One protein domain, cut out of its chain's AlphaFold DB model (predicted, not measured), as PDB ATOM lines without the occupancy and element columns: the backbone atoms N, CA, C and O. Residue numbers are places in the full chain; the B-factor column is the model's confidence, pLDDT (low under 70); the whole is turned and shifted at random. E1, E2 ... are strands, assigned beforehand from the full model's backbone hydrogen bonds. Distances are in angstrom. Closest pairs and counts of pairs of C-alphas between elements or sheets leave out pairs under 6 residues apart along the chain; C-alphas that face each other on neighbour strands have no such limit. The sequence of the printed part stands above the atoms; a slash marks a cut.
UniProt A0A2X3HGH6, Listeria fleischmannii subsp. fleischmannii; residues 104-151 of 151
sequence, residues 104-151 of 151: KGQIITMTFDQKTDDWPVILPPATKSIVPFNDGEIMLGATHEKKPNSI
ATOM      1  N   LYS A 104      17.929 -27.287  18.933       93.00
ATOM      2  CA  LYS A 104      18.371 -25.951  19.310       93.00
ATOM      3  C   LYS A 104      19.795 -25.732  18.802       93.00
ATOM      4  O   LYS A 104      20.666 -26.586  18.975       93.00
ATOM      5  N   GLY A 105      20.006 -24.574  18.190       93.19
ATOM      6  CA  GLY A 105      21.318 -24.087  17.804       93.19
ATOM      7  C   GLY A 105      21.511 -22.662  18.292       93.19
ATOM      8  O   GLY A 105      20.602 -21.839  18.217       93.19
ATOM      9  N   GLN A 106      22.692 -22.392  18.830       94.75
ATOM     10  CA  GLN A 106      23.117 -21.075  19.281       94.75
ATOM     11  C   GLN A 106      24.212 -20.558  18.359       94.75
ATOM     12  O   GLN A 106      25.106 -21.311  17.959       94.75
ATOM     13  N   ILE A 107      24.116 -19.277  18.029       95.31
ATOM     14  CA  ILE A 107      25.000 -18.559  17.120       95.31
ATOM     15  C   ILE A 107      25.489 -17.314  17.858       95.31
ATOM     16  O   ILE A 107      24.706 -16.665  18.550       95.31
ATOM     17  N   ILE A 108      26.769 -16.991  17.710       95.88
ATOM     18  CA  ILE A 108      27.367 -15.761  18.229       95.88
ATOM     19  C   ILE A 108      27.708 -14.867  17.044       95.88
ATOM     20  O   ILE A 108      28.285 -15.331  16.062       95.88
ATOM     21  N   THR A 109      27.387 -13.584  17.165       95.62
ATOM     22  CA  THR A 109      27.837 -12.547  16.238       95.62
ATOM     23  C   THR A 109      28.875 -11.681  16.936       95.62
ATOM     24  O   THR A 109      28.711 -11.328  18.102       95.62
ATOM     25  N   MET A 110      29.946 -11.358  16.225       94.88
ATOM     26  CA  MET A 110      31.033 -10.501  16.685       94.88
ATOM     27  C   MET A 110      31.416  -9.528  15.574       94.88
ATOM     28  O   MET A 110      31.228  -9.839  14.401       94.88
ATOM     29  N   THR A 111      31.964  -8.375  15.940       96.00
ATOM     30  CA  THR A 111      32.416  -7.356  14.989       96.00
ATOM     31  C   THR A 111      33.888  -7.078  15.237       96.00
ATOM     32  O   THR A 111      34.300  -6.899  16.383       96.00
ATOM     33  N   PHE A 112      34.671  -7.076  14.165       91.56
ATOM     34  CA  PHE A 112      36.087  -6.736  14.171       91.56
ATOM     35  C   PHE A 112      36.298  -5.358  13.539       91.56
ATOM     36  O   PHE A 112      35.527  -4.949  12.678       91.56
ATOM     37  N   ASP A 113      37.386  -4.680  13.904       92.88
ATOM     38  CA  ASP A 113      37.748  -3.388  13.297       92.88
ATOM     39  C   ASP A 113      38.163  -3.522  11.820       92.88
ATOM     40  O   ASP A 113      38.099  -2.573  11.040       92.88
ATOM     41  N   GLN A 114      38.616  -4.712  11.424       91.62
ATOM     42  CA  GLN A 114      39.001  -5.015  10.051       91.62
ATOM     43  C   GLN A 114      37.796  -5.399   9.195       91.62
ATOM     44  O   GLN A 114      36.895  -6.104   9.645       91.62
ATOM     45  N   LYS A 115      37.837  -5.022   7.916       92.94
ATOM     46  CA  LYS A 115      36.845  -5.463   6.933       92.94
ATOM     47  C   LYS A 115      36.947  -6.962   6.672       92.94
ATOM     48  O   LYS A 115      38.043  -7.520   6.586       92.94
ATOM     49  N   THR A 116      35.792  -7.595   6.522       94.81
ATOM     50  CA  THR A 116      35.642  -9.039   6.287       94.81
ATOM     51  C   THR A 116      34.710  -9.324   5.100       94.81
ATOM     52  O   THR A 116      34.334 -10.467   4.853       94.81
ATOM     53  N   ASP A 117      34.369  -8.286   4.334       94.06
ATOM     54  CA  ASP A 117      33.430  -8.280   3.213       94.06
ATOM     55  C   ASP A 117      33.767  -9.355   2.170       94.06
ATOM     56  O   ASP A 117      32.903 -10.160   1.803       94.06
ATOM     57  N   ASP A 118      35.043  -9.419   1.783       92.75
ATOM     58  CA  ASP A 118      35.571 -10.326   0.758       92.75
ATOM     59  C   ASP A 118      35.966 -11.705   1.303       92.75
ATOM     60  O   ASP A 118      36.428 -12.575   0.559       92.75
ATOM     61  N   TRP A 119      35.807 -11.933   2.609       95.19
ATOM     62  CA  TRP A 119      36.130 -13.227   3.192       95.19
ATOM     63  C   TRP A 119      35.078 -14.268   2.801       95.19
ATOM     64  O   TRP A 119      33.869 -14.005   2.872       95.19
ATOM     65  N   PRO A 120      35.507 -15.487   2.427       95.62
ATOM     66  CA  PRO A 120      34.574 -16.548   2.104       95.62
ATOM     67  C   PRO A 120      33.895 -17.100   3.360       95.62
ATOM     68  O   PRO A 120      34.373 -16.950   4.485       95.62
ATOM     69  N   VAL A 121      32.782 -17.809   3.160       96.56
ATOM     70  CA  VAL A 121      32.228 -18.673   4.208       96.56
ATOM     71  C   VAL A 121      33.235 -19.776   4.508       96.56
ATOM     72  O   VAL A 121      33.666 -20.487   3.600       96.56
ATOM     73  N   ILE A 122      33.581 -19.943   5.782       95.94
ATOM     74  CA  ILE A 122      34.519 -20.974   6.220       95.94
ATOM     75  C   ILE A 122      33.738 -22.120   6.850       95.94
ATOM     76  O   ILE A 122      33.000 -21.938   7.822       95.94
ATOM     77  N   LEU A 123      33.947 -23.315   6.306       94.62
ATOM     78  CA  LEU A 123      33.450 -24.576   6.843       94.62
ATOM     79  C   LEU A 123      34.647 -25.366   7.393       94.62
ATOM     80  O   LEU A 123      35.278 -26.114   6.645       94.62
ATOM     81  N   PRO A 124      35.037 -25.160   8.665       91.06
ATOM     82  CA  PRO A 124      36.105 -25.944   9.279       91.06
ATOM     83  C   PRO A 124      35.737 -27.441   9.345       91.06
ATOM     84  O   PRO A 124      34.558 -27.779   9.256       91.06
ATOM     85  N   PRO A 125      36.698 -28.349   9.617       84.31
ATOM     86  CA  PRO A 125      36.455 -29.793   9.803       84.31
ATOM     87  C   PRO A 125      35.530 -30.187  10.981       84.31
ATOM     88  O   PRO A 125      35.490 -31.347  11.383       84.31
ATOM     89  N   ALA A 126      34.799 -29.236  11.563       79.31
ATOM     90  CA  ALA A 126      33.836 -29.414  12.643       79.31
ATOM     91  C   ALA A 126      32.421 -29.048  12.163       79.31
ATOM     92  O   ALA A 126      32.242 -28.399  11.140       79.31
ATOM     93  N   THR A 127      31.386 -29.387  12.938       78.56
ATOM     94  CA  THR A 127      29.989 -29.016  12.626       78.56
ATOM     95  C   THR A 127      29.708 -27.538  12.954       78.56
ATOM     96  O   THR A 127      28.832 -27.223  13.770       78.56
ATOM     97  N   LYS A 128      30.539 -26.633  12.445       88.38
ATOM     98  CA  LYS A 128      30.474 -25.189  12.661       88.38
ATOM     99  C   LYS A 128      30.722 -24.486  11.331       88.38
ATOM    100  O   LYS A 128      31.359 -25.035  10.444       88.38
ATOM    101  N   SER A 129      30.239 -23.265  11.228       93.69
ATOM    102  CA  SER A 129      30.429 -22.348  10.119       93.69
ATOM    103  C   SER A 129      30.881 -21.005  10.669       93.69
ATOM    104  O   SER A 129      30.376 -20.548  11.701       93.69
ATOM    105  N   ILE A 130      31.803 -20.374   9.954       95.50
ATOM    106  CA  ILE A 130      32.199 -18.984  10.154       95.50
ATOM    107  C   ILE A 130      31.692 -18.231   8.931       95.50
ATOM    108  O   ILE A 130      32.089 -18.535   7.806       95.50
ATOM    109  N   VAL A 131      30.777 -17.295   9.142       96.69
ATOM    110  CA  VAL A 131      30.114 -16.551   8.071       96.69
ATOM    111  C   VAL A 131      30.440 -15.071   8.252       96.69
ATOM    112  O   VAL A 131      29.823 -14.412   9.090       96.69
ATOM    113  N   PRO A 132      31.422 -14.546   7.505       96.00
ATOM    114  CA  PRO A 132      31.714 -13.119   7.475       96.00
ATOM    115  C   PRO A 132      30.538 -12.310   6.927       96.00
ATOM    116  O   PRO A 132      29.722 -12.825   6.167       96.00
ATOM    117  N   PHE A 133      30.443 -11.041   7.291       95.12
ATOM    118  CA  PHE A 133      29.531 -10.015   6.795       95.12
ATOM    119  C   PHE A 133      30.279  -8.706   6.603       95.12
ATOM    120  O   PHE A 133      31.459  -8.610   6.902       95.12
ATOM    121  N   ASN A 134      29.622  -7.735   5.980       92.81
ATOM    122  CA  ASN A 134      30.256  -6.453   5.709       92.81
ATOM    123  C   ASN A 134      30.602  -5.744   7.022       92.81
ATOM    124  O   ASN A 134      30.042  -6.069   8.074       92.81
ATOM    125  N   ASP A 135      31.520  -4.783   6.942       93.56
ATOM    126  CA  ASP A 135      31.900  -3.927   8.072       93.56
ATOM    127  C   ASP A 135      32.440  -4.716   9.279       93.56
ATOM    128  O   ASP A 135      32.234  -4.357  10.437       93.56
ATOM    129  N   GLY A 136      33.132  -5.824   9.001       94.88
ATOM    130  CA  GLY A 136      33.853  -6.602  10.007       94.88
ATOM    131  C   GLY A 136      32.991  -7.547  10.843       94.88
ATOM    132  O   GLY A 136      33.506  -8.199  11.752       94.88
ATOM    133  N   GLU A 137      31.691  -7.661  10.564       96.25
ATOM    134  CA  GLU A 137      30.820  -8.598  11.272       96.25
ATOM    135  C   GLU A 137      31.145 -10.051  10.885       96.25
ATOM    136  O   GLU A 137      31.396 -10.381   9.728       96.25
ATOM    137  N   ILE A 138      31.132 -10.954  11.860       95.88
ATOM    138  CA  ILE A 138      31.268 -12.393  11.661       95.88
ATOM    139  C   ILE A 138      30.232 -13.108  12.518       95.88
ATOM    140  O   ILE A 138      30.097 -12.860  13.717       95.88
ATOM    141  N   MET A 139      29.542 -14.060  11.902       96.12
ATOM    142  CA  MET A 139      28.634 -14.980  12.561       96.12
ATOM    143  C   MET A 139      29.305 -16.348  12.728       96.12
ATOM    144  O   MET A 139      29.728 -16.971  11.753       96.12
ATOM    145  N   LEU A 140      29.389 -16.830  13.965       94.88
ATOM    146  CA  LEU A 140      29.966 -18.119  14.333       94.88
ATOM    147  C   LEU A 140      28.881 -19.027  14.902       94.88
ATOM    148  O   LEU A 140      28.215 -18.692  15.881       94.88
ATOM    149  N   GLY A 141      28.734 -20.220  14.341       91.25
ATOM    150  CA  GLY A 141      27.737 -21.150  14.843       91.25
ATOM    151  C   GLY A 141      27.593 -22.403  13.996       91.25
ATOM    152  O   GLY A 141      28.471 -22.722  13.215       91.25
ATOM    153  N   ALA A 142      26.531 -23.180  14.164       91.75
ATOM    154  CA  ALA A 142      25.698 -23.183  15.363       91.75
ATOM    155  C   ALA A 142      26.149 -24.299  16.319       91.75
ATOM    156  O   ALA A 142      26.800 -25.273  15.917       91.75
ATOM    157  N   THR A 143      25.810 -24.196  17.604       91.38
ATOM    158  CA  THR A 143      25.713 -25.410  18.432       91.38
ATOM    159  C   THR A 143      24.674 -26.359  17.822       91.38
ATOM    160  O   THR A 143      23.779 -25.934  17.098       91.38
ATOM    161  N   HIS A 144      24.800 -27.655  18.099       88.12
ATOM    162  CA  HIS A 144      23.781 -28.643  17.749       88.12
ATOM    163  C   HIS A 144      23.380 -29.354  19.035       88.12
ATOM    164  O   HIS A 144      23.991 -30.347  19.430       88.12
ATOM    165  N   GLU A 145      22.400 -28.797  19.741       87.62
ATOM    166  CA  GLU A 145      21.944 -29.330  21.022       87.62
ATOM    167  C   GLU A 145      21.000 -30.503  20.771       87.62
ATOM    168  O   GLU A 145      19.822 -30.338  20.446       87.62
ATOM    169  N   LYS A 146      21.541 -31.714  20.905       78.62
ATOM    170  CA  LYS A 146      20.736 -32.932  20.979       78.62
ATOM    171  C   LYS A 146      20.199 -33.069  22.400       78.62
ATOM    172  O   LYS A 146      20.953 -32.918  23.360       78.62
ATOM    173  N   LYS A 147      18.913 -33.390  22.547       62.75
ATOM    174  CA  LYS A 147      18.405 -33.847  23.843       62.75
ATOM    175  C   LYS A 147      18.968 -35.250  24.120       62.75
ATOM    176  O   LYS A 147      18.914 -36.084  23.213       62.75
ATOM    177  N   PRO A 148      19.482 -35.535  25.331       47.78
ATOM    178  CA  PRO A 148      19.721 -36.912  25.742       47.78
ATOM    179  C   PRO A 148      18.363 -37.631  25.730       47.78
ATOM    180  O   PRO A 148      17.419 -37.151  26.351       47.78
ATOM    181  N   ASN A 149      18.255 -38.729  24.980       48.28
ATOM    182  CA  ASN A 149      17.050 -39.549  24.742       48.28
ATOM    183  C   ASN A 149      16.077 -39.078  23.644       48.28
ATOM    184  O   ASN A 149      14.871 -39.002  23.861       48.28
ATOM    185  N   SER A 150      16.577 -38.860  22.427       39.84
ATOM    186  CA  SER A 150      15.775 -39.200  21.237       39.84
ATOM    187  C   SER A 150      16.292 -40.545  20.735       39.84
ATOM    188  O   SER A 150      17.462 -40.641  20.370       39.84
ATOM    189  N   ILE A 151      15.452 -41.573  20.870       38.12
ATOM    190  CA  ILE A 151      15.651 -42.907  20.288       38.12
ATOM    191  C   ILE A 151      15.618 -42.768  18.765       38.12
ATOM    192  O   ILE A 151      14.782 -41.961  18.292       38.12
TER     193      ILE A 151
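Overview. This is residues 104 to 151 of the 151 residues of a protein of Listeria fleischmannii subsp. fleischmannii (UniProt A0A2X3HGH6). With little regular structure, this is a small antiparallel sheet of three short strands, E3 between E1 and E2, with a long loop, residues 112 to 128, and a tail after E3 that adds much of the length. The printed part has 48 residues, 13 of them in strands E1, E2 and E3, with no named helix: all strand. It is loose, radius of gyration of the C-alphas 13.5 A, spanning 45 by 18 by 10 A.

Arrangement. Edge strand E1, residues 108 to 111, is antiparallel to inner strand E3, residues 137 to 141, at 161 degrees; N 110 and O 138 are within hydrogen-bond range, 2.9 A. Edge strand E2, residues 129 to 132, forms a hairpin with E3 at 171 degrees, with N 131 and O 139 at 2.8 A.

Along the chain. E1 begins at C-alpha 108 (27.367, -15.761, 18.229) and measures 10.3 A, E2 9.7 A. E3, 13.4 A, ends at C-alpha 141 (27.737, -21.150, 14.843).

Size, cuts and confidence. The farthest C-alphas, Asp 113 and Ile 151, are 45.8 A apart. The printed part has no cut; the link E1 to E2 is long, 17 residues. In this model, pLDDT is under 70 at residues 147 to 151.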